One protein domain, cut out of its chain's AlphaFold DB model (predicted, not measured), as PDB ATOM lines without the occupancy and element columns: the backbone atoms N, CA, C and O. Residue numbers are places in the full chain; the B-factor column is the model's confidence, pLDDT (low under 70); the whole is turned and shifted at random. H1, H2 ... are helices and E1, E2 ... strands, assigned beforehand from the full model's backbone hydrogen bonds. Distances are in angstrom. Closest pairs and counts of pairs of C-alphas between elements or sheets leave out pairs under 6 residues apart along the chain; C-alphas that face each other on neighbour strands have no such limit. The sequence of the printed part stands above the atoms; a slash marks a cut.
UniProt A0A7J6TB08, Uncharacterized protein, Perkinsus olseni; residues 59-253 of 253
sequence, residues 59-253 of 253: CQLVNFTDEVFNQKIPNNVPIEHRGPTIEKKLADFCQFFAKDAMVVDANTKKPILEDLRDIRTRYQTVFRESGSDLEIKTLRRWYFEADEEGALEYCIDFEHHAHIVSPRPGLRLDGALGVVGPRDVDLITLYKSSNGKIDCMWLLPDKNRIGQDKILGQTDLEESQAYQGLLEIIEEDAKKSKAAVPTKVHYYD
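This is residues 59 to 253 of the 253 residues of an uncharacterized protein of Perkinsus olseni (UniProt A0A7J6TB08). One long, twisted sheet of seven strands bends round helix H3. H1 is on the same face as H3, with H2 packed on H1 and H3 beyond the sheet, and the long helix H5 covers part of the opposite face. The 195 printed residues hold five named helices and seven named strands, in the order H1 H2 E1 E2 H3 E3 E4 E5 E6 H4 H5 E7, a mixed class of helices and strands. The sheet is mixed, in the order E2 E1 E6 E5 E4 E3 E7. The whole is compact, with a radius of gyration of the C-alphas of 17.0 A and spans of 50 by 37 by 29 A.

H1, residues 59 to 69, begins at C-alpha 59 (18.891, 3.153, -88.129) and is 15.0 A long. H2 is residues 83 to 94, 16.1 A. E1, residues 97 to 105, bends by 96 degrees at residue 100, and E2 is residues 111 to 113. H3, residues 116 to 129, is 19.7 A long. E3, residues 135 to 145, is 26.6 A long and bends by 70 degrees at residue 140. E4, residues 153 to 167, measures 29.8 A and bends by 102 degrees at residue 163. E5, residues 179 to 194, is the longest strand, 32.4 A, and bends by 104 degrees at residue 182; its C-alpha 179 is at (14.800, -0.988, -58.726). E6, residues 197 to 205, is 23.8 A long and bends by 51 degrees at residue 200. H4 is residues 218 to 222, H5 is residues 225 to 241, 24.4 A, and E7, residues 248 to 252, ends at C-alpha 252 (14.000, -5.250, -91.974).

E3, E4, E5 and E6 form a meander, each strand the antiparallel neighbour of the one before. N 139 and O 158 are 2.7 A apart between E3 and E4, N 187 and O 159 2.9 A between E4 and E5, and N 190 and O 202 2.9 A between E5 and E6. E1 is parallel to E6, with N 104 and O 201 at 2.8 A. Edge strand E2 is antiparallel to E1, with N 112 and O 103 at 2.7 A; edge strand E7 is antiparallel to E3, with N 143 and O 250 at 2.8 A. The sheet curls round H3; the closest C-alphas of H3 and E4 are those of Val 126 and Val 165, 5.8 A apart. H1 is on the same face as H3, at a height over the sheet of 5.4 A. H1 and H2 form a helical hairpin and touch, through residues 89 to 93 of H2 alone, at a shallow tilt of 10 degrees, opposite ways; their closest C-alphas are those of Thr 65 and Phe 93, 5.6 A. H2 touches H3 at a steep tilt of 45 degrees, with the C-alphas of Leu 90 and Gln 124 closest at 6.3 A; H2 is not on the sheet. H5 is on the opposite face from H1, which gives three layers, helices on both faces of a sheet. Its height over the sheet is 9.3 A, and it lies over E5, slantwise to the strands at 40 degrees on the local plane. H4 only grazes the sheet, with its residues 218 to 222. Every O i to N i+4 pair is within hydrogen-bond range in H1, H2, H3 and H4; in H5 12 of 13 are.

The two C-alphas farthest apart are those of Asn 76 and Lys 242, 51.5 A. The printed part has no cut and ends at residue 253, the chain's last. The links H1 to H2, E4 to E5 and E6 to H4 are long. The mean pLDDT of the printed part is 92.3, and residues 174 to 176 are under 70.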
ATOM      1  N   CYS A  59      18.615   4.581 -88.318       95.75
ATOM      2  CA  CYS A  59      18.891   3.153 -88.129       95.75
ATOM      3  C   CYS A  59      20.295   2.882 -87.593       95.75
ATOM      4  O   CYS A  59      20.479   2.028 -86.727       95.75
ATOM      5  N   GLN A  60      21.296   3.576 -88.135       96.31
ATOM      6  CA  GLN A  60      22.681   3.442 -87.699       96.31
ATOM      7  C   GLN A  60      22.838   3.906 -86.254       96.31
ATOM      8  O   GLN A  60      23.481   3.215 -85.469       96.31
ATOM      9  N   LEU A  61      22.212   5.027 -85.886       97.06
ATOM     10  CA  LEU A  61      22.223   5.527 -84.513       97.06
ATOM     11  C   LEU A  61      21.632   4.509 -83.540       97.06
ATOM     12  O   LEU A  61      22.270   4.216 -82.529       97.06
ATOM     13  N   VAL A  62      20.472   3.930 -83.869       97.81
ATOM     14  CA  VAL A  62      19.837   2.913 -83.019       97.81
ATOM     15  C   VAL A  62      20.705   1.653 -82.924       97.81
ATOM     16  O   VAL A  62      20.929   1.135 -81.834       97.81
ATOM     17  N   ASN A  63      21.299   1.202 -84.033       98.06
ATOM     18  CA  ASN A  63      22.225   0.066 -84.007       98.06
ATOM     19  C   ASN A  63      23.431   0.321 -83.095       98.06
ATOM     20  O   ASN A  63      23.806  -0.556 -82.320       98.06
ATOM     21  N   PHE A  64      24.025   1.517 -83.134       97.75
ATOM     22  CA  PHE A  64      25.133   1.842 -82.236       97.75
ATOM     23  C   PHE A  64      24.691   1.912 -80.775       97.75
ATOM     24  O   PHE A  64      25.427   1.461 -79.893       97.75
ATOM     25  N   THR A  65      23.496   2.441 -80.489       97.62
ATOM     26  CA  THR A  65      22.970   2.422 -79.120       97.62
ATOM     27  C   THR A  65      22.727   1.000 -78.631       97.62
ATOM     28  O   THR A  65      23.082   0.713 -77.487       97.62
ATOM     29  N   ASP A  66      22.223   0.104 -79.483       98.00
ATOM     30  CA  ASP A  66      22.003  -1.313 -79.173       98.00
ATOM     31  C   ASP A  66      23.324  -2.040 -78.916       98.00
ATOM     32  O   ASP A  66      23.472  -2.759 -77.925       98.00
ATOM     33  N   GLU A  67      24.325  -1.808 -79.768       98.06
ATOM     34  CA  GLU A  67      25.670  -2.352 -79.597       98.06
ATOM     35  C   GLU A  67      26.258  -1.946 -78.249       98.06
ATOM     36  O   GLU A  67      26.736  -2.806 -77.505       98.06
ATOM     37  N   VAL A  68      26.193  -0.655 -77.901       97.56
ATOM     38  CA  VAL A  68      26.658  -0.176 -76.596       97.56
ATOM     39  C   VAL A  68      25.817  -0.783 -75.482       97.56
ATOM     40  O   VAL A  68      26.391  -1.283 -74.519       97.56
ATOM     41  N   PHE A  69      24.488  -0.804 -75.595       96.81
ATOM     42  CA  PHE A  69      23.590  -1.386 -74.595       96.81
ATOM     43  C   PHE A  69      23.959  -2.845 -74.280       96.81
ATOM     44  O   PHE A  69      24.044  -3.209 -73.102       96.81
ATOM     45  N   ASN A  70      24.317  -3.618 -75.305       97.38
ATOM     46  CA  ASN A  70      24.703  -5.029 -75.228       97.38
ATOM     47  C   ASN A  70      26.149  -5.274 -74.765       97.38
ATOM     48  O   ASN A  70      26.543  -6.420 -74.524       97.38
ATOM     49  N   GLN A  71      26.970  -4.231 -74.590       95.38
ATOM     50  CA  GLN A  71      28.319  -4.398 -74.043       95.38
ATOM     51  C   GLN A  71      28.259  -4.928 -72.608       95.38
ATOM     52  O   GLN A  71      27.739  -4.280 -71.694       95.38
ATOM     53  N   LYS A  72      28.844  -6.102 -72.376       92.00
ATOM     54  CA  LYS A  72      28.842  -6.735 -71.053       92.00
ATOM     55  C   LYS A  72      29.703  -5.956 -70.063       92.00
ATOM     56  O   LYS A  72      30.855  -5.637 -70.348       92.00
ATOM     57  N   ILE A  73      29.173  -5.731 -68.862       86.25
ATOM     58  CA  ILE A  73      29.964  -5.243 -67.728       86.25
ATOM     59  C   ILE A  73      30.482  -6.469 -66.964       86.25
ATOM     60  O   ILE A  73      29.674  -7.267 -66.484       86.25
ATOM     61  N   PRO A  74      31.809  -6.664 -66.856       81.06
ATOM     62  CA  PRO A  74      32.367  -7.855 -66.229       81.06
ATOM     63  C   PRO A  74      31.913  -8.025 -64.773       81.06
ATOM     64  O   PRO A  74      32.079  -7.133 -63.938       81.06
ATOM     65  N   ASN A  75      31.377  -9.206 -64.449       74.19
ATOM     66  CA  ASN A  75      30.891  -9.511 -63.100       74.19
ATOM     67  C   ASN A  75      31.997  -9.890 -62.102       74.19
ATOM     68  O   ASN A  75      31.741  -9.995 -60.904       74.19
ATOM     69  N   ASN A  76      33.223 -10.088 -62.582       78.75
ATOM     70  CA  ASN A  76      34.390 -10.436 -61.772       78.75
ATOM     71  C   ASN A  76      35.035  -9.228 -61.070       78.75
ATOM     72  O   ASN A  76      35.978  -9.404 -60.303       78.75
ATOM     73  N   VAL A  77      34.547  -8.012 -61.326       76.12
ATOM     74  CA  VAL A  77      35.012  -6.782 -60.681       76.12
ATOM     75  C   VAL A  77      34.078  -6.450 -59.504       76.12
ATOM     76  O   VAL A  77      32.854  -6.465 -59.699       76.12
ATOM     77  N   PRO A  78      34.602  -6.151 -58.297       75.75
ATOM     78  CA  PRO A  78      33.797  -5.645 -57.183       75.75
ATOM     79  C   PRO A  78      32.998  -4.404 -57.590       75.75
ATOM     80  O   PRO A  78      33.453  -3.619 -58.426       75.75
ATOM     81  N   ILE A  79      31.794  -4.230 -57.043       73.38
ATOM     82  CA  ILE A  79      30.852  -3.192 -57.495       73.38
ATOM     83  C   ILE A  79      31.449  -1.779 -57.402       73.38
ATOM     84  O   ILE A  79      31.198  -0.946 -58.272       73.38
ATOM     85  N   GLU A  80      32.322  -1.544 -56.419       73.81
ATOM     86  CA  GLU A  80      33.013  -0.275 -56.170       73.81
ATOM     87  C   GLU A  80      33.963   0.103 -57.315       73.81
ATOM     88  O   GLU A  80      34.197   1.280 -57.580       73.81
ATOM     89  N   HIS A  81      34.486  -0.896 -58.027       82.06
ATOM     90  CA  HIS A  81      35.427  -0.718 -59.131       82.06
ATOM     91  C   HIS A  81      34.759  -0.766 -60.509       82.06
ATOM     92  O   HIS A  81      35.424  -0.542 -61.520       82.06
ATOM     93  N   ARG A  82      33.445  -1.019 -60.580       84.56
ATOM     94  CA  ARG A  82      32.697  -0.992 -61.851       84.56
ATOM     95  C   ARG A  82      32.367   0.421 -62.326       84.56
ATOM     96  O   ARG A  82      32.055   0.584 -63.503       84.56
ATOM     97  N   GLY A  83      32.449   1.417 -61.441       87.06
ATOM     98  CA  GLY A  83      32.113   2.818 -61.722       87.06
ATOM     99  C   GLY A  83      32.703   3.342 -63.038       87.06
ATOM    100  O   GLY A  83      31.924   3.703 -63.916       87.06
ATOM    101  N   PRO A  84      34.032   3.279 -63.247       90.94
ATOM    102  CA  PRO A  84      34.657   3.766 -64.479       90.94
ATOM    103  C   PRO A  84      34.164   3.063 -65.754       90.94
ATOM    104  O   PRO A  84      33.959   3.703 -66.782       90.94
ATOM    105  N   THR A  85      33.928   1.747 -65.699       91.44
ATOM    106  CA  THR A  85      33.403   0.980 -66.843       91.44
ATOM    107  C   THR A  85      31.970   1.390 -67.173       91.44
ATOM    108  O   THR A  85      31.631   1.554 -68.345       91.44
ATOM    109  N   ILE A  86      31.134   1.587 -66.149       92.00
ATOM    110  CA  ILE A  86      29.753   2.056 -66.310       92.00
ATOM    111  C   ILE A  86      29.737   3.478 -66.871       92.00
ATOM    112  O   ILE A  86      28.964   3.759 -67.778       92.00
ATOM    113  N   GLU A  87      30.591   4.366 -66.362       93.81
ATOM    114  CA  GLU A  87      30.698   5.747 -66.839       93.81
ATOM    115  C   GLU A  87      31.125   5.815 -68.301       93.81
ATOM    116  O   GLU A  87      30.526   6.574 -69.064       93.81
ATOM    117  N   LYS A  88      32.096   4.988 -68.710       95.50
ATOM    118  CA  LYS A  88      32.498   4.876 -70.113       95.50
ATOM    119  C   LYS A  88      31.344   4.381 -70.985       95.50
ATOM    120  O   LYS A  88      30.979   5.065 -71.932       95.50
ATOM    121  N   LYS A  89      30.724   3.248 -70.629       96.38
ATOM    122  CA  LYS A  89      29.573   2.690 -71.361       96.38
ATOM    123  C   LYS A  89      28.438   3.711 -71.487       96.38
ATOM    124  O   LYS A  89      27.834   3.851 -72.542       96.38
ATOM    125  N   LEU A  90      28.156   4.449 -70.415       96.88
ATOM    126  CA  LEU A  90      27.135   5.490 -70.398       96.88
ATOM    127  C   LEU A  90      27.495   6.677 -71.295       96.88
ATOM    128  O   LEU A  90      26.615   7.199 -71.971       96.88
ATOM    129  N   ALA A  91      28.756   7.111 -71.308       97.62
ATOM    130  CA  ALA A  91      29.217   8.162 -72.211       97.62
ATOM    131  C   ALA A  91      29.105   7.718 -73.679       97.62
ATOM    132  O   ALA A  91      28.535   8.451 -74.486       97.62
ATOM    133  N   ASP A  92      29.557   6.498 -73.982       97.81
ATOM    134  CA  ASP A  92      29.475   5.894 -75.314       97.81
ATOM    135  C   ASP A  92      28.014   5.730 -75.769       97.81
ATOM    136  O   ASP A  92      27.721   5.883 -76.947       97.81
ATOM    137  N   PHE A  93      27.084   5.464 -74.847       98.06
ATOM    138  CA  PHE A  93      25.650   5.382 -75.136       98.06
ATOM    139  C   PHE A  93      25.043   6.772 -75.376       98.06
ATOM    140  O   PHE A  93      24.390   7.014 -76.388       98.06
ATOM    141  N   CYS A  94      25.280   7.717 -74.461       97.94
ATOM    142  CA  CYS A  94      24.692   9.054 -74.516       97.94
ATOM    143  C   CYS A  94      25.219   9.910 -75.676       97.94
ATOM    144  O   CYS A  94      24.564  10.886 -76.034       97.94
ATOM    145  N   GLN A  95      26.367   9.576 -76.274       97.31
ATOM    146  CA  GLN A  95      26.919  10.359 -77.384       97.31
ATOM    147  C   GLN A  95      26.010  10.375 -78.619       97.31
ATOM    148  O   GLN A  95      26.137  11.287 -79.428       97.31
ATOM    149  N   PHE A  96      25.108   9.402 -78.788       97.50
ATOM    150  CA  PHE A  96      24.201   9.318 -79.941       97.50
ATOM    151  C   PHE A  96      22.911  10.131 -79.767       97.50
ATOM    152  O   PHE A  96      22.134  10.250 -80.711       97.50
ATOM    153  N   PHE A  97      22.694  10.729 -78.596       98.00
ATOM    154  CA  PHE A  97      21.490  11.491 -78.279       98.00
ATOM    155  C   PHE A  97      21.723  12.996 -78.406       98.00
ATOM    156  O   PHE A  97      22.809  13.507 -78.111       98.00
ATOM    157  N   ALA A  98      20.683  13.715 -78.820       97.06
ATOM    158  CA  ALA A  98      20.658  15.165 -78.766       97.06
ATOM    159  C   ALA A  98      20.647  15.652 -77.308       97.06
ATOM    160  O   ALA A  98      20.314  14.924 -76.369       97.06
ATOM    161  N   LYS A  99      21.024  16.913 -77.091       95.88
ATOM    162  CA  LYS A  99      21.103  17.493 -75.739       95.88
ATOM    163  C   LYS A  99      19.728  17.581 -75.065       95.88
ATOM    164  O   LYS A  99      19.628  17.444 -73.847       95.88
ATOM    165  N   ASP A 100      18.704  17.834 -75.860       96.62
ATOM    166  CA  ASP A 100      17.290  17.922 -75.510       96.62
ATOM    167  C   ASP A 100      16.526  16.638 -75.858       96.62
ATOM    168  O   ASP A 100      15.300  16.655 -75.952       96.62
ATOM    169  N   ALA A 101      17.247  15.519 -76.013       98.06
ATOM    170  CA  ALA A 101      16.627  14.239 -76.287       98.06
ATOM    171  C   ALA A 101      15.642  13.848 -75.183       98.06
ATOM    172  O   ALA A 101      15.969  13.934 -73.996       98.06
ATOM    173  N   MET A 102      14.465  13.366 -75.576       98.12
ATOM    174  CA  MET A 102      13.398  12.999 -74.646       98.12
ATOM    175  C   MET A 102      12.846  11.600 -74.904       98.12
ATOM    176  O   MET A 102      12.965  11.036 -75.992       98.12
ATOM    177  N   VAL A 103      12.202  11.043 -73.882       98.25
ATOM    178  CA  VAL A 103      11.490   9.766 -73.970       98.25
ATOM    179  C   VAL A 103      10.045   9.998 -73.598       98.25
ATOM    180  O   VAL A 103       9.763  10.553 -72.539       98.25
ATOM    181  N   VAL A 104       9.128   9.560 -74.447       98.44
ATOM    182  CA  VAL A 104       7.701   9.860 -74.366       98.44
ATOM    183  C   VAL A 104       6.911   8.556 -74.352       98.44
ATOM    184  O   VAL A 104       7.223   7.606 -75.063       98.44
ATOM    185  N   ASP A 105       5.858   8.494 -73.547       97.88
ATOM    186  CA  ASP A 105       4.899   7.394 -73.615       97.88
ATOM    187  C   ASP A 105       4.023   7.564 -74.865       97.88
ATOM    188  O   ASP A 105       3.315   8.564 -75.012       97.88
ATOM    189  N   ALA A 106       4.056   6.591 -75.776       97.50
ATOM    190  CA  ALA A 106       3.371   6.684 -77.062       97.50
ATOM    191  C   ALA A 106       1.838   6.745 -76.933       97.50
ATOM    192  O   ALA A 106       1.182   7.296 -77.816       97.50
ATOM    193  N   ASN A 107       1.247   6.227 -75.851       95.62
ATOM    194  CA  ASN A 107      -0.208   6.248 -75.663       95.62
ATOM    195  C   ASN A 107      -0.694   7.604 -75.152       95.62
ATOM    196  O   ASN A 107      -1.677   8.157 -75.634       95.62
ATOM    197  N   THR A 108      -0.019   8.127 -74.133       96.50
ATOM    198  CA  THR A 108      -0.434   9.333 -73.408       96.50
ATOM    199  C   THR A 108       0.218  10.602 -73.941       96.50
ATOM    200  O   THR A 108      -0.204  11.696 -73.564       96.50
ATOM    201  N   LYS A 109       1.247  10.460 -74.786       95.56
ATOM    202  CA  LYS A 109       2.111  11.534 -75.299       95.56
ATOM    203  C   LYS A 109       2.776  12.355 -74.185       95.56
ATOM    204  O   LYS A 109       3.150  13.506 -74.399       95.56
ATOM    205  N   LYS A 110       2.901  11.786 -72.981       97.12
ATOM    206  CA  LYS A 110       3.540  12.440 -71.832       97.12
ATOM    207  C   LYS A 110       5.023  12.080 -71.757       97.12
ATOM    208  O   LYS A 110       5.358  10.923 -72.021       97.12
ATOM    209  N   PRO A 111       5.895  13.018 -71.350       97.00
ATOM    210  CA  PRO A 111       7.296  12.710 -71.100       97.00
ATOM    211  C   PRO A 111       7.432  11.650 -70.000       97.00
ATOM    212  O   PRO A 111       6.802  11.742 -68.945       97.00
ATOM    213  N   ILE A 112       8.256  10.643 -70.266       95.44
ATOM    214  CA  ILE A 112       8.780   9.680 -69.293       95.44
ATOM    215  C   ILE A 112      10.131  10.181 -68.768       95.44
ATOM    216  O   ILE A 112      10.383  10.084 -67.569       95.44
ATOM    217  N   LEU A 113      10.985  10.679 -69.670       96.31
ATOM    218  CA  LEU A 113      12.280  11.307 -69.390       96.31
ATOM    219  C   LEU A 113      12.329  12.609 -70.191       96.31
ATOM    220  O   LEU A 113      12.103  12.579 -71.403       96.31
ATOM    221  N   GLU A 114      12.562  13.736 -69.523       96.44
ATOM    222  CA  GLU A 114      12.350  15.058 -70.128       96.44
ATOM    223  C   GLU A 114      13.562  15.567 -70.911       96.44
ATOM    224  O   GLU A 114      13.403  16.384 -71.814       96.44
ATOM    225  N   ASP A 115      14.763  15.100 -70.567       96.88
ATOM    226  CA  ASP A 115      16.006  15.526 -71.201       96.88
ATOM    227  C   ASP A 115      17.114  14.452 -71.136       96.88
ATOM    228  O   ASP A 115      16.981  13.384 -70.520       96.88
ATOM    229  N   LEU A 116      18.270  14.764 -71.734       97.12
ATOM    230  CA  LEU A 116      19.439  13.885 -71.735       97.12
ATOM    231  C   LEU A 116      19.976  13.578 -70.325       97.12
ATOM    232  O   LEU A 116      20.609  12.539 -70.123       97.12
ATOM    233  N   ARG A 117      19.752  14.443 -69.325       96.06
ATOM    234  CA  ARG A 117      20.187  14.180 -67.943       96.06
ATOM    235  C   ARG A 117      19.337  13.078 -67.329       96.06
ATOM    236  O   ARG A 117      19.902  12.172 -66.717       96.06
ATOM    237  N   ASP A 118      18.027  13.105 -67.554       94.56
ATOM    238  CA  ASP A 118      17.116  12.048 -67.111       94.56
ATOM    239  C   ASP A 118      17.435  10.711 -67.788       94.56
ATOM    240  O   ASP A 118      17.512   9.678 -67.112       94.56
ATOM    241  N   ILE A 119      17.696  10.730 -69.102       96.38
ATOM    242  CA  ILE A 119      18.180   9.561 -69.856       96.38
ATOM    243  C   ILE A 119      19.465   9.034 -69.219       96.38
ATOM    244  O   ILE A 119      19.548   7.859 -68.852       96.38
ATOM    245  N   ARG A 120      20.450   9.906 -68.995       95.75
ATOM    246  CA  ARG A 120      21.726   9.530 -68.384       95.75
ATOM    247  C   ARG A 120      21.531   8.898 -67.007       95.75
ATOM    248  O   ARG A 120      22.081   7.832 -66.748       95.75
ATOM    249  N   THR A 121      20.741   9.506 -66.122       93.06
ATOM    250  CA  THR A 121      20.473   8.971 -64.776       93.06
ATOM    251  C   THR A 121      19.739   7.627 -64.825       93.06
ATOM    252  O   THR A 121      20.081   6.699 -64.079       93.06
ATOM    253  N   ARG A 122      18.761   7.484 -65.729       93.25
ATOM    254  CA  ARG A 122      18.034   6.230 -65.949       93.25
ATOM    255  C   ARG A 122      18.983   5.117 -66.386       93.25
ATOM    256  O   ARG A 122      19.043   4.087 -65.715       93.25
ATOM    257  N   TYR A 123      19.731   5.325 -67.464       94.56
ATOM    258  CA  TYR A 123      20.585   4.286 -68.042       94.56
ATOM    259  C   TYR A 123      21.842   4.019 -67.213       94.56
ATOM    260  O   TYR A 123      22.290   2.879 -67.165       94.56
ATOM    261  N   GLN A 124      22.344   4.993 -66.445       93.50
ATOM    262  CA  GLN A 124      23.369   4.735 -65.426       93.50
ATOM    263  C   GLN A 124      22.900   3.675 -64.425       93.50
ATOM    264  O   GLN A 124      23.654   2.770 -64.072       93.50
ATOM    265  N   THR A 125      21.646   3.781 -63.977       91.06
ATOM    266  CA  THR A 125      21.049   2.806 -63.060       91.06
ATOM    267  C   THR A 125      20.852   1.463 -63.755       91.06
ATOM    268  O   THR A 125      21.225   0.436 -63.200       91.06
ATOM    269  N   VAL A 126      20.332   1.452 -64.986       92.44
ATOM    270  CA  VAL A 126      20.146   0.211 -65.757       92.44
ATOM    271  C   VAL A 126      21.474  -0.523 -65.953       92.44
ATOM    272  O   VAL A 126      21.583  -1.694 -65.608       92.44
ATOM    273  N   PHE A 127      22.519   0.158 -66.423       93.19
ATOM    274  CA  PHE A 127      23.824  -0.465 -66.653       93.19
ATOM    275  C   PHE A 127      24.489  -0.950 -65.368       93.19
ATOM    276  O   PHE A 127      25.165  -1.975 -65.379       93.19
ATOM    277  N   ARG A 128      24.293  -0.248 -64.250       89.88
ATOM    278  CA  ARG A 128      24.844  -0.672 -62.963       89.88
ATOM    279  C   ARG A 128      24.141  -1.910 -62.402       89.88
ATOM    280  O   ARG A 128      24.815  -2.778 -61.857       89.88
ATOM    281  N   GLU A 129      22.814  -1.981 -62.521       88.88
ATOM    282  CA  GLU A 129      21.994  -2.955 -61.788       88.88
ATOM    283  C   GLU A 129      21.565  -4.179 -62.626       88.88
ATOM    284  O   GLU A 129      21.270  -5.221 -62.047       88.88
ATOM    285  N   SER A 130      21.542  -4.108 -63.964       85.94
ATOM    286  CA  SER A 130      21.074  -5.223 -64.817       85.94
ATOM    287  C   SER A 130      22.077  -6.380 -64.971       85.94
ATOM    288  O   SER A 130      21.732  -7.433 -65.501       85.94
ATOM    289  N   GLY A 131      23.317  -6.227 -64.499       81.88
ATOM    290  CA  GLY A 131      24.334  -7.282 -64.568       81.88
ATOM    291  C   GLY A 131      24.887  -7.538 -65.980       81.88
ATOM    292  O   GLY A 131      24.890  -6.653 -66.833       81.88
ATOM    293  N   SER A 132      25.419  -8.745 -66.206       87.31
ATOM    294  CA  SER A 132      26.102  -9.136 -67.458       87.31
ATOM    295  C   SER A 132      25.176  -9.610 -68.571       87.31
ATOM    296  O   SER A 132      25.639  -9.785 -69.698       87.31
ATOM    297  N   ASP A 133      23.919  -9.867 -68.226       90.69
ATOM    298  CA  ASP A 133      22.951 -10.554 -69.083       90.69
ATOM    299  C   ASP A 133      21.951  -9.566 -69.701       90.69
ATOM    300  O   ASP A 133      21.028  -9.975 -70.393       90.69
ATOM    301  N   LEU A 134      22.148  -8.263 -69.448       94.94
ATOM    302  CA  LEU A 134      21.405  -7.186 -70.089       94.94
ATOM    303  C   LEU A 134      21.600  -7.252 -71.604       94.94
ATOM    304  O   LEU A 134      22.731  -7.146 -72.085       94.94
ATOM    305  N   GLU A 135      20.492  -7.356 -72.326       97.25
ATOM    306  CA  GLU A 135      20.485  -7.416 -73.782       97.25
ATOM    307  C   GLU A 135      19.267  -6.677 -74.343       97.25
ATOM    308  O   GLU A 135      18.182  -6.709 -73.763       97.25
ATOM    309  N   ILE A 136      19.452  -6.012 -75.477       97.94
ATOM    310  CA  ILE A 136      18.396  -5.529 -76.355       97.94
ATOM    311  C   ILE A 136      18.557  -6.193 -77.717       97.94
ATOM    312  O   ILE A 136      19.666  -6.317 -78.247       97.94
ATOM    313  N   LYS A 137      17.436  -6.620 -78.286       97.88
ATOM    314  CA  LYS A 137      17.375  -7.169 -79.630       97.88
ATOM    315  C   LYS A 137      16.244  -6.522 -80.411       97.88
ATOM    316  O   LYS A 137      15.080  -6.694 -80.061       97.88
ATOM    317  N   THR A 138      16.595  -5.889 -81.521       97.94
ATOM    318  CA  THR A 138      15.628  -5.487 -82.541       97.94
ATOM    319  C   THR A 138      15.149  -6.726 -83.306       97.94
ATOM    320  O   THR A 138      15.949  -7.528 -83.793       97.94
ATOM    321  N   LEU A 139      13.834  -6.924 -83.339       97.00
ATOM    322  CA  LEU A 139      13.151  -8.050 -83.975       97.00
ATOM    323  C   LEU A 139      12.602  -7.679 -85.348       97.00
ATOM    324  O   LEU A 139      12.596  -8.512 -86.242       97.00
ATOM    325  N   ARG A 140      12.080  -6.461 -85.490       96.31
ATOM    326  CA  ARG A 140      11.485  -5.925 -86.719       96.31
ATOM    327  C   ARG A 140      11.761  -4.440 -86.767       96.31
ATOM    328  O   ARG A 140      11.740  -3.805 -85.712       96.31
ATOM    329  N   ARG A 141      11.964  -3.898 -87.962       97.88
ATOM    330  CA  ARG A 141      12.264  -2.481 -88.132       97.88
ATOM    331  C   ARG A 141      11.620  -1.896 -89.377       97.88
ATOM    332  O   ARG A 141      11.745  -2.466 -90.459       97.88
ATOM    333  N   TRP A 142      11.033  -0.715 -89.223       98.00
ATOM    334  CA  TRP A 142      10.644   0.168 -90.320       98.00
ATOM    335  C   TRP A 142      11.455   1.447 -90.246       98.00
ATOM    336  O   TRP A 142      11.414   2.154 -89.243       98.00
ATOM    337  N   TYR A 143      12.161   1.758 -91.319       97.44
ATOM    338  CA  TYR A 143      12.977   2.952 -91.440       97.44
ATOM    339  C   TYR A 143      12.361   3.933 -92.425       97.44
ATOM    340  O   TYR A 143      12.133   3.582 -93.581       97.44
ATOM    341  N   PHE A 144      12.140   5.159 -91.970       96.56
ATOM    342  CA  PHE A 144      11.575   6.265 -92.727       96.56
ATOM    343  C   PHE A 144      12.718   7.210 -93.102       96.56
ATOM    344  O   PHE A 144      13.150   8.033 -92.290       96.56
ATOM    345  N   GLU A 145      13.240   7.030 -94.314       93.06
ATOM    346  CA  GLU A 145      14.406   7.759 -94.818       93.06
ATOM    347  C   GLU A 145      14.026   9.182 -95.203       93.06
ATOM    348  O   GLU A 145      13.068   9.392 -95.948       93.06
ATOM    349  N   ALA A 146      14.805  10.147 -94.726       88.94
ATOM    350  CA  ALA A 146      14.646  11.544 -95.081       88.94
ATOM    351  C   ALA A 146      14.763  11.755 -96.601       88.94
ATOM    352  O   ALA A 146      15.664  11.226 -97.251       88.94
ATOM    353  N   ASP A 147      13.876  12.582 -97.160       84.56
ATOM    354  CA  ASP A 147      13.926  12.939 -98.584       84.56
ATOM    355  C   ASP A 147      15.088  13.911 -98.900       84.56
ATOM    356  O   ASP A 147      15.542  13.993-100.042       84.56
ATOM    357  N   GLU A 148      15.580  14.640 -97.891       84.00
ATOM    358  CA  GLU A 148      16.646  15.643 -97.997       84.00
ATOM    359  C   GLU A 148      17.666  15.500 -96.856       84.00
ATOM    360  O   GLU A 148      17.333  15.091 -95.742       84.00
ATOM    361  N   GLU A 149      18.920  15.876 -97.112       79.69
ATOM    362  CA  GLU A 149      19.987  15.826 -96.108       79.69
ATOM    363  C   GLU A 149      19.664  16.726 -94.902       79.69
ATOM    364  O   GLU A 149      19.315  17.898 -95.049       79.69
ATOM    365  N   GLY A 150      19.780  16.169 -93.694       75.25
ATOM    366  CA  GLY A 150      19.481  16.875 -92.444       75.25
ATOM    367  C   GLY A 150      17.992  16.969 -92.093       75.25
ATOM    368  O   GLY A 150      17.663  17.513 -91.035       75.25
ATOM    369  N   ALA A 151      17.092  16.436 -92.928       85.62
ATOM    370  CA  ALA A 151      15.678  16.327 -92.580       85.62
ATOM    371  C   ALA A 151      15.432  15.242 -91.513       85.62
ATOM    372  O   ALA A 151      16.333  14.514 -91.097       85.62
ATOM    373  N   LEU A 152      14.193  15.189 -91.019       93.31
ATOM    374  CA  LEU A 152      13.799  14.258 -89.968       93.31
ATOM    375  C   LEU A 152      13.750  12.832 -90.508       93.31
ATOM    376  O   LEU A 152      13.087  12.563 -91.509       93.31
ATOM    377  N   GLU A 153      14.387  11.925 -89.785       95.56
ATOM    378  CA  GLU A 153      14.325  10.491 -90.035       95.56
ATOM    379  C   GLU A 153      13.650   9.798 -88.859       95.56
ATOM    380  O   GLU A 153      13.783  10.231 -87.707       95.56
ATOM    381  N   TYR A 154      12.960   8.697 -89.148       97.81
ATOM    382  CA  TYR A 154      12.285   7.912 -88.123       97.81
ATOM    383  C   TYR A 154      12.594   6.429 -88.250       97.81
ATOM    384  O   TYR A 154      12.873   5.922 -89.336       97.81
ATOM    385  N   CYS A 155      12.502   5.722 -87.131       97.75
ATOM    386  CA  CYS A 155      12.663   4.277 -87.077       97.75
ATOM    387  C   CYS A 155      11.635   3.688 -86.113       97.75
ATOM    388  O   CYS A 155      11.587   4.116 -84.967       97.75
ATOM    389  N   ILE A 156      10.806   2.745 -86.558       98.44
ATOM    390  CA  ILE A 156       9.933   1.961 -85.677       98.44
ATOM    391  C   ILE A 156      10.579   0.603 -85.470       98.44
ATOM    392  O   ILE A 156      10.670  -0.170 -86.421       98.44
ATOM    393  N   ASP A 157      10.933   0.303 -84.227       98.44
ATOM    394  CA  ASP A 157      11.541  -0.959 -83.839       98.44
ATOM    395  C   ASP A 157      10.633  -1.747 -82.918       98.44
ATOM    396  O   ASP A 157      10.069  -1.221 -81.961       98.44
ATOM    397  N   PHE A 158      10.532  -3.040 -83.190       98.06
ATOM    398  CA  PHE A 158       9.989  -4.005 -82.251       98.06
ATOM    399  C   PHE A 158      11.165  -4.625 -81.523       98.06
ATOM    400  O   PHE A 158      11.987  -5.306 -82.131       98.06
ATOM    401  N   GLU A 159      11.254  -4.388 -80.226       98.06
ATOM    402  CA  GLU A 159      12.433  -4.677 -79.427       98.06
ATOM    403  C   GLU A 159      12.106  -5.666 -78.320       98.06
ATOM    404  O   GLU A 159      11.095  -5.553 -77.624       98.06
ATOM    405  N   HIS A 160      13.028  -6.595 -78.101       98.00
ATOM    406  CA  HIS A 160      13.054  -7.441 -76.925       98.00
ATOM    407  C   HIS A 160      14.196  -7.007 -76.009       98.00
ATOM    408  O   HIS A 160      15.365  -7.083 -76.387       98.00
ATOM    409  N   HIS A 161      13.859  -6.570 -74.800       97.50
ATOM    410  CA  HIS A 161      14.812  -6.223 -73.749       97.50
ATOM    411  C   HIS A 161      14.866  -7.373 -72.750       97.50
ATOM    412  O   HIS A 161      13.883  -7.609 -72.048       97.50
ATOM    413  N   ALA A 162      15.999  -8.060 -72.654       96.94
ATOM    414  CA  ALA A 162      16.212  -9.147 -71.709       96.94
ATOM    415  C   ALA A 162      16.951  -8.657 -70.456       96.94
ATOM    416  O   ALA A 162      17.843  -7.805 -70.525       96.94
ATOM    417  N   HIS A 163      16.580  -9.204 -69.295       95.19
ATOM    418  CA  HIS A 163      17.224  -8.916 -68.004       95.19
ATOM    419  C   HIS A 163      17.294  -7.422 -67.620       95.19
ATOM    420  O   HIS A 163      18.157  -7.002 -66.843       95.19
ATOM    421  N   ILE A 164      16.360  -6.600 -68.100       94.69
ATOM    422  CA  ILE A 164      16.338  -5.172 -67.790       94.69
ATOM    423  C   ILE A 164      15.788  -4.920 -66.380       94.69
ATOM    424  O   ILE A 164      14.701  -5.371 -66.004       94.69
ATOM    425  N   VAL A 165      16.523  -4.146 -65.583       92.06
ATOM    426  CA  VAL A 165      16.010  -3.581 -64.328       92.06
ATOM    427  C   VAL A 165      15.246  -2.289 -64.593       92.06
ATOM    428  O   VAL A 165      15.522  -1.548 -65.534       92.06
ATOM    429  N   SER A 166      14.271  -1.963 -63.748       87.69
ATOM    430  CA  SER A 166      13.570  -0.679 -63.869       87.69
ATOM    431  C   SER A 166      13.557   0.087 -62.561       87.69
ATOM    432  O   SER A 166      13.082  -0.448 -61.561       87.69
ATOM    433  N   PRO A 167      14.022   1.347 -62.559       84.19
ATOM    434  CA  PRO A 167      13.839   2.250 -61.434       84.19
ATOM    435  C   PRO A 167      12.394   2.315 -60.953       84.19
ATOM    436  O   PRO A 167      11.468   2.448 -61.755       84.19
ATOM    437  N   ARG A 168      12.206   2.250 -59.637       83.06
ATOM    438  CA  ARG A 168      10.910   2.463 -58.997       83.06
ATOM    439  C   ARG A 168      10.689   3.967 -58.813       83.06
ATOM    440  O   ARG A 168      11.530   4.621 -58.192       83.06
ATOM    441  N   PRO A 169       9.571   4.529 -59.304       77.62
ATOM    442  CA  PRO A 169       9.260   5.938 -59.100       77.62
ATOM    443  C   PRO A 169       9.265   6.318 -57.613       77.62
ATOM    444  O   PRO A 169       8.729   5.590 -56.780       77.62
ATOM    445  N   GLY A 170       9.866   7.464 -57.285       77.69
ATOM    446  CA  GLY A 170       9.890   8.013 -55.923       77.69
ATOM    447  C   GLY A 170      10.910   7.386 -54.963       77.69
ATOM    448  O   GLY A 170      11.003   7.837 -53.823       77.69
ATOM    449  N   LEU A 171      11.689   6.389 -55.394       79.12
ATOM    450  CA  LEU A 171      12.795   5.836 -54.609       79.12
ATOM    451  C   LEU A 171      14.144   6.372 -55.089       79.12
ATOM    452  O   LEU A 171      14.314   6.748 -56.250       79.12
ATOM    453  N   ARG A 172      15.117   6.413 -54.174       73.12
ATOM    454  CA  ARG A 172      16.493   6.783 -54.518       73.12
ATOM    455  C   ARG A 172      17.099   5.702 -55.411       73.12
ATOM    456  O   ARG A 172      16.851   4.515 -55.225       73.12
ATOM    457  N   LEU A 173      17.905   6.132 -56.376       74.81
ATOM    458  CA  LEU A 173      18.606   5.257 -57.319       74.81
ATOM    459  C   LEU A 173      20.012   4.909 -56.810       74.81
ATOM    460  O   LEU A 173      20.984   4.953 -57.563       74.81
ATOM    461  N   ASP A 174      20.123   4.607 -55.514       67.62
ATOM    462  CA  ASP A 174      21.375   4.340 -54.793       67.62
ATOM    463  C   ASP A 174      21.652   2.842 -54.562       67.62
ATOM    464  O   ASP A 174      22.550   2.487 -53.803       67.62
ATOM    465  N   GLY A 175      20.929   1.957 -55.253       66.31
ATOM    466  CA  GLY A 175      21.207   0.520 -55.279       66.31
ATOM    467  C   GLY A 175      19.975  -0.335 -55.577       66.31
ATOM    468  O   GLY A 175      18.928   0.167 -55.995       66.31
ATOM    469  N   ALA A 176      20.085  -1.635 -55.292       67.56
ATOM    470  CA  ALA A 176      19.082  -2.654 -55.617       67.56
ATOM    471  C   ALA A 176      17.678  -2.412 -55.019       67.56
ATOM    472  O   ALA A 176      16.681  -2.883 -55.565       67.56
ATOM    473  N   LEU A 177      17.562  -1.665 -53.913       73.06
ATOM    474  CA  LEU A 177      16.265  -1.342 -53.297       73.06
ATOM    475  C   LEU A 177      15.438  -0.353 -54.138       73.06
ATOM    476  O   LEU A 177      14.209  -0.339 -54.046       73.06
ATOM    477  N   GLY A 178      16.105   0.456 -54.965       82.38
ATOM    478  CA  GLY A 178      15.484   1.460 -55.829       82.38
ATOM    479  C   GLY A 178      14.963   0.912 -57.156       82.38
ATOM    480  O   GLY A 178      14.384   1.668 -57.934       82.38
ATOM    481  N   VAL A 179      15.146  -0.382 -57.436       87.62
ATOM    482  CA  VAL A 179      14.800  -0.988 -58.726       87.62
ATOM    483  C   VAL A 179      13.838  -2.170 -58.584       87.62
ATOM    484  O   VAL A 179      13.670  -2.798 -57.536       87.62
ATOM    485  N   VAL A 180      13.113  -2.448 -59.658       87.56
ATOM    486  CA  VAL A 180      12.496  -3.747 -59.915       87.56
ATOM    487  C   VAL A 180      13.582  -4.631 -60.520       87.56
ATOM    488  O   VAL A 180      14.316  -4.166 -61.394       87.56
ATOM    489  N   GLY A 181      13.688  -5.869 -60.028       87.94
ATOM    490  CA  GLY A 181      14.703  -6.818 -60.476       87.94
ATOM    491  C   GLY A 181      14.624  -7.133 -61.977       87.94
ATOM    492  O   GLY A 181      13.646  -6.746 -62.629       87.94
ATOM    493  N   PRO A 182      15.645  -7.826 -62.513       92.25
ATOM    494  CA  PRO A 182      15.738  -8.149 -63.932       92.25
ATOM    495  C   PRO A 182      14.475  -8.844 -64.440       92.25
ATOM    496  O   PRO A 182      13.963  -9.766 -63.798       92.25
ATOM    497  N   ARG A 183      13.973  -8.396 -65.587       94.31
ATOM    498  CA  ARG A 183      12.848  -9.012 -66.295       94.31
ATOM    499  C   ARG A 183      13.009  -8.815 -67.791       94.31
ATOM    500  O   ARG A 183      13.757  -7.934 -68.207       94.31
ATOM    501  N   ASP A 184      12.202  -9.537 -68.546       96.12
ATOM    502  CA  ASP A 184      12.121  -9.348 -69.985       96.12
ATOM    503  C   ASP A 184      10.938  -8.441 -70.328       96.12
ATOM    504  O   ASP A 184       9.873  -8.511 -69.695       96.12
ATOM    505  N   VAL A 185      11.135  -7.551 -71.295       96.00
ATOM    506  CA  VAL A 185      10.133  -6.580 -71.736       96.00
ATOM    507  C   VAL A 185      10.155  -6.489 -73.253       96.00
ATOM    508  O   VAL A 185      11.209  -6.300 -73.847       96.00
ATOM    509  N   ASP A 186       8.973  -6.563 -73.853       97.62
ATOM    510  CA  ASP A 186       8.774  -6.336 -75.280       97.62
ATOM    511  C   ASP A 186       8.216  -4.926 -75.491       97.62
ATOM    512  O   ASP A 186       7.215  -4.540 -74.867       97.62
ATOM    513  N   LEU A 187       8.886  -4.143 -76.333       97.88
ATOM    514  CA  LEU A 187       8.547  -2.753 -76.628       97.88
ATOM    515  C   LEU A 187       8.433  -2.539 -78.136       97.88
ATOM    516  O   LEU A 187       9.076  -3.217 -78.928       97.88
ATOM    517  N   ILE A 188       7.617  -1.564 -78.511       98.31
ATOM    518  CA  ILE A 188       7.599  -0.964 -79.839       98.31
ATOM    519  C   ILE A 188       8.071   0.472 -79.645       98.31
ATOM    520  O   ILE A 188       7.419   1.250 -78.938       98.31
ATOM    521  N   THR A 189       9.216   0.805 -80.225       98.56
ATOM    522  CA  THR A 189       9.874   2.096 -80.049       98.56
ATOM    523  C   THR A 189       9.881   2.843 -81.373       98.56
ATOM    524  O   THR A 189      10.398   2.345 -82.365       98.56
ATOM    525  N   LEU A 190       9.324   4.052 -81.393       98.75
ATOM    526  CA  LEU A 190       9.530   4.996 -82.487       98.75
ATOM    527  C   LEU A 190      10.677   5.931 -82.108       98.75
ATOM    528  O   LEU A 190      10.556   6.704 -81.161       98.75
ATOM    529  N   TYR A 191      11.759   5.888 -82.866       98.56
ATOM    530  CA  TYR A 191      12.862   6.833 -82.804       98.56
ATOM    531  C   TYR A 191      12.641   7.953 -83.813       98.56
ATOM    532  O   TYR A 191      12.197   7.712 -84.935       98.56
ATOM    533  N   LYS A 192      13.001   9.170 -83.416       97.94
ATOM    534  CA  LYS A 192      13.207  10.316 -84.301       97.94
ATOM    535  C   LYS A 192      14.652  10.755 -84.186       97.94
ATOM    536  O   LYS A 192      15.164  10.906 -83.072       97.94
ATOM    537  N   SER A 193      15.268  11.025 -85.327       96.19
ATOM    538  CA  SER A 193      16.600  11.610 -85.378       96.19
ATOM    539  C   SER A 193      16.670  12.793 -86.330       96.19
ATOM    540  O   SER A 193      15.956  12.850 -87.334       96.19
ATOM    541  N   SER A 194      17.563  13.718 -86.009       93.06
ATOM    542  CA  SER A 194      17.962  14.823 -86.865       93.06
ATOM    543  C   SER A 194      19.439  15.114 -86.637       93.06
ATOM    544  O   SER A 194      19.980  14.884 -85.555       93.06
ATOM    545  N   ASN A 195      20.128  15.592 -87.676       90.44
ATOM    546  CA  ASN A 195      21.543  15.979 -87.593       90.44
ATOM    547  C   ASN A 195      22.459  14.891 -86.987       90.44
ATOM    548  O   ASN A 195      23.399  15.192 -86.246       90.44
ATOM    549  N   GLY A 196      22.171  13.614 -87.264       92.06
ATOM    550  CA  GLY A 196      22.950  12.487 -86.750       92.06
ATOM    551  C   GLY A 196      22.845  12.275 -85.234       92.06
ATOM    552  O   GLY A 196      23.789  11.758 -84.630       92.06
ATOM    553  N   LYS A 197      21.736  12.688 -84.605       96.19
ATOM    554  CA  LYS A 197      21.424  12.444 -83.189       96.19
ATOM    555  C   LYS A 197      19.978  12.003 -83.003       96.19
ATOM    556  O   LYS A 197      19.095  12.436 -83.732       96.19
ATOM    557  N   ILE A 198      19.739  11.165 -81.997       97.81
ATOM    558  CA  ILE A 198      18.394  10.775 -81.565       97.81
ATOM    559  C   ILE A 198      17.799  11.915 -80.733       97.81
ATOM    560  O   ILE A 198      18.339  12.256 -79.678       97.81
ATOM    561  N   ASP A 199      16.680  12.471 -81.194       97.31
ATOM    562  CA  ASP A 199      15.981  13.592 -80.552       97.31
ATOM    563  C   ASP A 199      14.828  13.121 -79.665       97.31
ATOM    564  O   ASP A 199      14.509  13.725 -78.644       97.31
ATOM    565  N   CYS A 200      14.141  12.051 -80.061       98.38
ATOM    566  CA  CYS A 200      12.973  11.589 -79.328       98.38
ATOM    567  C   CYS A 200      12.763  10.090 -79.504       98.38
ATOM    568  O   CYS A 200      12.996   9.538 -80.579       98.38
ATOM    569  N   MET A 201      12.292   9.456 -78.436       98.69
ATOM    570  CA  MET A 201      11.850   8.067 -78.428       98.69
ATOM    571  C   MET A 201      10.416   8.007 -77.907       98.69
ATOM    572  O   MET A 201      10.158   8.434 -76.781       98.69
ATOM    573  N   TRP A 202       9.485   7.452 -78.678       98.69
ATOM    574  CA  TRP A 202       8.144   7.121 -78.200       98.69
ATOM    575  C   TRP A 202       8.062   5.632 -77.902       98.69
ATOM    576  O   TRP A 202       8.252   4.809 -78.793       98.69
ATOM    577  N   LEU A 203       7.754   5.293 -76.653       98.06
ATOM    578  CA  LEU A 203       7.698   3.914 -76.182       98.06
ATOM    579  C   LEU A 203       6.257   3.424 -76.092       98.06
ATOM    580  O   LEU A 203       5.408   4.060 -75.460       98.06
ATOM    581  N   LEU A 204       6.006   2.249 -76.656       97.50
ATOM    582  CA  LEU A 204       4.746   1.528 -76.554       97.50
ATOM    583  C   LEU A 204       5.011   0.097 -76.054       97.50
ATOM    584  O   LEU A 204       5.863  -0.585 -76.608       97.50
ATOM    585  N   PRO A 205       4.302  -0.414 -75.032       96.62
ATOM    586  CA  PRO A 205       4.441  -1.819 -74.648       96.62
ATOM    587  C   PRO A 205       3.872  -2.754 -75.723       96.62
ATOM    588  O   PRO A 205       2.698  -2.611 -76.080       96.62
ATOM    589  N   ASP A 206       4.631  -3.766 -76.155       96.62
ATOM    590  CA  ASP A 206       4.128  -4.813 -77.058       96.62
ATOM    591  C   ASP A 206       3.336  -5.874 -76.271       96.62
ATOM    592  O   ASP A 206       3.757  -7.014 -76.066       96.62
ATOM    593  N   LYS A 207       2.158  -5.486 -75.770       93.25
ATOM    594  CA  LYS A 207       1.321  -6.345 -74.908       93.25
ATOM    595  C   LYS A 207       0.891  -7.647 -75.582       93.25
ATOM    596  O   LYS A 207       0.635  -8.628 -74.888       93.25
ATOM    597  N   ASN A 208       0.779  -7.624 -76.907       92.56
ATOM    598  CA  ASN A 208       0.325  -8.754 -77.707       92.56
ATOM    599  C   ASN A 208       1.496  -9.565 -78.277       92.56
ATOM    600  O   ASN A 208       1.249 -10.597 -78.892       92.56
ATOM    601  N   ARG A 209       2.742  -9.123 -78.047       94.25
ATOM    602  CA  ARG A 209       3.975  -9.742 -78.552       94.25
ATOM    603  C   ARG A 209       3.966  -9.936 -80.065       94.25
ATOM    604  O   ARG A 209       4.484 -10.934 -80.565       94.25
ATOM    605  N   ILE A 210       3.368  -8.994 -80.789       93.69
ATOM    606  CA  ILE A 210       3.247  -9.095 -82.246       93.69
ATOM    607  C   ILE A 210       4.621  -9.025 -82.922       93.69
ATOM    608  O   ILE A 210       4.822  -9.684 -83.935       93.69
ATOM    609  N   GLY A 211       5.606  -8.340 -82.325       91.44
ATOM    610  CA  GLY A 211       6.977  -8.309 -82.843       91.44
ATOM    611  C   GLY A 211       7.723  -9.641 -82.727       91.44
ATOM    612  O   GLY A 211       8.653  -9.898 -83.489       91.44
ATOM    613  N   GLN A 212       7.321 -10.506 -81.788       92.44
ATOM    614  CA  GLN A 212       7.898 -11.845 -81.625       92.44
ATOM    615  C   GLN A 212       7.240 -12.896 -82.524       92.44
ATOM    616  O   GLN A 212       7.783 -13.998 -82.674       92.44
ATOM    617  N   ASP A 213       6.067 -12.596 -83.082       92.25
ATOM    618  CA  ASP A 213       5.338 -13.551 -83.898       92.25
ATOM    619  C   ASP A 213       6.051 -13.744 -85.244       92.25
ATOM    620  O   ASP A 213       6.236 -12.824 -86.038       92.25
ATOM    621  N   LYS A 214       6.491 -14.978 -85.496       89.62
ATOM    622  CA  LYS A 214       7.182 -15.355 -86.736       89.62
ATOM    623  C   LYS A 214       6.220 -15.623 -87.892       89.62
ATOM    624  O   LYS A 214       6.684 -15.809 -89.012       89.62
ATOM    625  N   ILE A 215       4.924 -15.738 -87.606       90.62
ATOM    626  CA  ILE A 215       3.878 -16.004 -88.593       90.62
ATOM    627  C   ILE A 215       3.360 -14.691 -89.174       90.62
ATOM    628  O   ILE A 215       3.083 -14.649 -90.371       90.62
ATOM    629  N   LEU A 216       3.250 -13.644 -88.350       89.38
ATOM    630  CA  LEU A 216       2.821 -12.328 -88.816       89.38
ATOM    631  C   LEU A 216       3.827 -11.780 -89.827       89.38
ATOM    632  O   LEU A 216       5.024 -11.660 -89.549       89.38
ATOM    633  N   GLY A 217       3.322 -11.471 -91.018       90.69
ATOM    634  CA  GLY A 217       4.092 -10.803 -92.050       90.69
ATOM    635  C   GLY A 217       4.156  -9.298 -91.807       90.69
ATOM    636  O   GLY A 217       3.482  -8.749 -90.936       90.69
ATOM    637  N   GLN A 218       4.935  -8.613 -92.642       92.56
ATOM    638  CA  GLN A 218       5.018  -7.153 -92.644       92.56
ATOM    639  C   GLN A 218       3.624  -6.504 -92.720       92.56
ATOM    640  O   GLN A 218       3.320  -5.622 -91.926       92.56
ATOM    641  N   THR A 219       2.757  -6.980 -93.621       92.25
ATOM    642  CA  THR A 219       1.408  -6.427 -93.821       92.25
ATOM    643  C   THR A 219       0.536  -6.537 -92.572       92.25
ATOM    644  O   THR A 219      -0.113  -5.565 -92.204       92.25
ATOM    645  N   ASP A 220       0.561  -7.673 -91.869       93.00
ATOM    646  CA  ASP A 220      -0.232  -7.844 -90.644       93.00
ATOM    647  C   ASP A 220       0.232  -6.888 -89.531       93.00
ATOM    648  O   ASP A 220      -0.572  -6.358 -88.760       93.00
ATOM    649  N   LEU A 221       1.547  -6.654 -89.446       92.88
ATOM    650  CA  LEU A 221       2.134  -5.716 -88.490       92.88
ATOM    651  C   LEU A 221       1.787  -4.269 -88.848       92.88
ATOM    652  O   LEU A 221       1.456  -3.488 -87.954       92.88
ATOM    653  N   GLU A 222       1.792  -3.930 -90.136       94.62
ATOM    654  CA  GLU A 222       1.395  -2.612 -90.631       94.62
ATOM    655  C   GLU A 222      -0.091  -2.330 -90.385       94.62
ATOM    656  O   GLU A 222      -0.453  -1.208 -90.043       94.62
ATOM    657  N   GLU A 223      -0.961  -3.336 -90.465       94.88
ATOM    658  CA  GLU A 223      -2.388  -3.207 -90.139       94.88
ATOM    659  C   GLU A 223      -2.665  -3.142 -88.625       94.88
ATOM    660  O   GLU A 223      -3.786  -2.845 -88.196       94.88
ATOM    661  N   SER A 224      -1.658  -3.396 -87.785       95.19
ATOM    662  CA  SER A 224      -1.829  -3.376 -86.336       95.19
ATOM    663  C   SER A 224      -2.121  -1.966 -85.809       95.19
ATOM    664  O   SER A 224      -1.539  -0.966 -86.235       95.19
ATOM    665  N   GLN A 225      -2.975  -1.885 -84.784       95.81
ATOM    666  CA  GLN A 225      -3.291  -0.617 -84.116       95.81
ATOM    667  C   GLN A 225      -2.037   0.083 -83.568       95.81
ATOM    668  O   GLN A 225      -1.974   1.310 -83.536       95.81
ATOM    669  N   ALA A 226      -1.047  -0.694 -83.121       94.88
ATOM    670  CA  ALA A 226       0.202  -0.168 -82.593       94.88
ATOM    671  C   ALA A 226       0.998   0.578 -83.670       94.88
ATOM    672  O   ALA A 226       1.379   1.724 -83.451       94.88
ATOM    673  N   TYR A 227       1.199  -0.049 -84.832       95.75
ATOM    674  CA  TYR A 227       1.931   0.557 -85.940       95.75
ATOM    675  C   TYR A 227       1.217   1.805 -86.471       95.75
ATOM    676  O   TYR A 227       1.827   2.867 -86.570       95.75
ATOM    677  N   GLN A 228      -0.097   1.716 -86.701       96.94
ATOM    678  CA  GLN A 228      -0.908   2.856 -87.147       96.94
ATOM    679  C   GLN A 228      -0.834   4.034 -86.162       96.94
ATOM    680  O   GLN A 228      -0.614   5.173 -86.567       96.94
ATOM    681  N   GLY A 229      -0.907   3.765 -84.854       96.69
ATOM    682  CA  GLY A 229      -0.775   4.805 -83.832       96.69
ATOM    683  C   GLY A 229       0.609   5.464 -83.773       96.69
ATOM    684  O   GLY A 229       0.718   6.591 -83.288       96.69
ATOM    685  N   LEU A 230       1.668   4.797 -84.249       97.56
ATOM    686  CA  LEU A 230       3.002   5.389 -84.396       97.56
ATOM    687  C   LEU A 230       3.127   6.194 -85.696       97.56
ATOM    688  O   LEU A 230       3.739   7.258 -85.669       97.56
ATOM    689  N   LEU A 231       2.500   5.760 -86.796       97.31
ATOM    690  CA  LEU A 231       2.424   6.565 -88.024       97.31
ATOM    691  C   LEU A 231       1.734   7.911 -87.776       97.31
ATOM    692  O   LEU A 231       2.247   8.949 -88.189       97.31
ATOM    693  N   GLU A 232       0.636   7.917 -87.016       97.25
ATOM    694  CA  GLU A 232      -0.041   9.154 -86.608       97.25
ATOM    695  C   GLU A 232       0.903  10.107 -85.847       97.25
ATOM    696  O   GLU A 232       0.841  11.324 -86.026       97.25
ATOM    697  N   ILE A 233       1.829   9.578 -85.029       97.75
ATOM    698  CA  ILE A 233       2.843  10.402 -84.342       97.75
ATOM    699  C   ILE A 233       3.791  11.046 -85.348       97.75
ATOM    700  O   ILE A 233       4.075  12.236 -85.212       97.75
ATOM    701  N   ILE A 234       4.277  10.282 -86.330       96.69
ATOM    702  CA  ILE A 234       5.188  10.786 -87.366       96.69
ATOM    703  C   ILE A 234       4.515  11.931 -88.131       96.69
ATOM    704  O   ILE A 234       5.104  13.000 -88.290       96.69
ATOM    705  N   GLU A 235       3.263  11.747 -88.552       95.69
ATOM    706  CA  GLU A 235       2.505  12.773 -89.274       95.69
ATOM    707  C   GLU A 235       2.295  14.042 -88.437       95.69
ATOM    708  O   GLU A 235       2.507  15.164 -88.913       95.69
ATOM    709  N   GLU A 236       1.896  13.889 -87.171       96.06
ATOM    710  CA  GLU A 236       1.717  15.018 -86.262       96.06
ATOM    711  C   GLU A 236       3.023  15.770 -85.991       96.06
ATOM    712  O   GLU A 236       3.022  17.006 -85.934       96.06
ATOM    713  N   ASP A 237       4.122  15.047 -85.782       95.06
ATOM    714  CA  ASP A 237       5.430  15.626 -85.487       95.06
ATOM    715  C   ASP A 237       6.016  16.349 -86.705       95.06
ATOM    716  O   ASP A 237       6.450  17.501 -86.580       95.06
ATOM    717  N   ALA A 238       5.921  15.751 -87.896       91.56
ATOM    718  CA  ALA A 238       6.309  16.388 -89.150       91.56
ATOM    719  C   ALA A 238       5.515  17.683 -89.374       91.56
ATOM    720  O   ALA A 238       6.093  18.743 -89.635       91.56
ATOM    721  N   LYS A 239       4.193  17.653 -89.146       93.38
ATOM    722  CA  LYS A 239       3.334  18.841 -89.244       93.38
ATOM    723  C   LYS A 239       3.730  19.937 -88.251       93.38
ATOM    724  O   LYS A 239       3.776  21.108 -88.632       93.38
ATOM    725  N   LYS A 240       4.012  19.590 -86.990       93.62
ATOM    726  CA  LYS A 240       4.468  20.546 -85.958       93.62
ATOM    727  C   LYS A 240       5.817  21.162 -86.326       93.62
ATOM    728  O   LYS A 240       5.996  22.370 -86.174       93.62
ATOM    729  N   SER A 241       6.719  20.347 -86.861       90.38
ATOM    730  CA  SER A 241       8.065  20.746 -87.279       90.38
ATOM    731  C   SER A 241       8.090  21.463 -88.634       90.38
ATOM    732  O   SER A 241       9.138  21.961 -89.035       90.38
ATOM    733  N   LYS A 242       6.946  21.545 -89.335       90.81
ATOM    734  CA  LYS A 242       6.840  22.013 -90.731       90.81
ATOM    735  C   LYS A 242       7.776  21.253 -91.682       90.81
ATOM    736  O   LYS A 242       8.231  21.815 -92.674       90.81
ATOM    737  N   ALA A 243       8.055  19.994 -91.362       87.69
ATOM    738  CA  ALA A 243       8.834  19.085 -92.183       87.69
ATOM    739  C   ALA A 243       7.899  18.255 -93.075       87.69
ATOM    740  O   ALA A 243       6.717  18.082 -92.761       87.69
ATOM    741  N   ALA A 244       8.427  17.735 -94.181       85.25
ATOM    742  CA  ALA A 244       7.732  16.708 -94.944       85.25
ATOM    743  C   ALA A 244       7.694  15.397 -94.143       85.25
ATOM    744  O   ALA A 244       8.616  15.099 -93.382       85.25
ATOM    745  N   VAL A 245       6.618  14.626 -94.306       85.62
ATOM    746  CA  VAL A 245       6.579  13.242 -93.828       85.62
ATOM    747  C   VAL A 245       7.442  12.418 -94.781       85.62
ATOM    748  O   VAL A 245       7.174  12.467 -95.984       85.62
ATOM    749  N   PRO A 246       8.442  11.673 -94.285       85.88
ATOM    750  CA  PRO A 246       9.266  10.839 -95.147       85.88
ATOM    751  C   PRO A 246       8.421   9.826 -95.920       85.88
ATOM    752  O   PRO A 246       7.558   9.157 -95.351       85.88
ATOM    753  N   THR A 247       8.668   9.713 -97.223       84.50
ATOM    754  CA  THR A 247       7.862   8.855 -98.110       84.50
ATOM    755  C   THR A 247       8.503   7.498 -98.379       84.50
ATOM    756  O   THR A 247       7.817   6.534 -98.726       84.50
ATOM    757  N   LYS A 248       9.824   7.407 -98.215       87.94
ATOM    758  CA  LYS A 248      10.595   6.198 -98.470       87.94
ATOM    759  C   LYS A 248      10.706   5.373 -97.193       87.94
ATOM    760  O   LYS A 248      11.356   5.781 -96.232       87.94
ATOM    761  N   VAL A 249      10.078   4.199 -97.211       91.88
ATOM    762  CA  VAL A 249      10.038   3.276 -96.073       91.88
ATOM    763  C   VAL A 249      10.767   1.983 -96.421       91.88
ATOM    764  O   VAL A 249      10.504   1.378 -97.461       91.88
ATOM    765  N   HIS A 250      11.670   1.552 -95.543       93.50
ATOM    766  CA  HIS A 250      12.380   0.274 -95.646       93.50
ATOM    767  C   HIS A 250      11.996  -0.630 -94.487       93.50
ATOM    768  O   HIS A 250      11.911  -0.164 -93.355       93.50
ATOM    769  N   TYR A 251      11.820  -1.918 -94.761       92.19
ATOM    770  CA  TYR A 251      11.498  -2.925 -93.755       92.19
ATOM    771  C   TYR A 251      12.653  -3.924 -93.593       92.19
ATOM    772  O   TYR A 251      13.228  -4.365 -94.592       92.19
ATOM    773  N   TYR A 252      12.969  -4.276 -92.345       90.31
ATOM    774  CA  TYR A 252      14.000  -5.250 -91.974       90.31
ATOM    775  C   TYR A 252      13.459  -6.239 -90.927       90.31
ATOM    776  O   TYR A 252      12.735  -5.832 -90.010       90.31
ATOM    777  N   ASP A 253      13.821  -7.520 -91.058       82.38
ATOM    778  CA  ASP A 253      13.357  -8.644 -90.229       82.38
ATOM    779  C   ASP A 253      14.455  -9.378 -89.436       82.38
ATOM    780  O   ASP A 253      15.662  -9.212 -89.735       82.38
TER     781      ASP A 253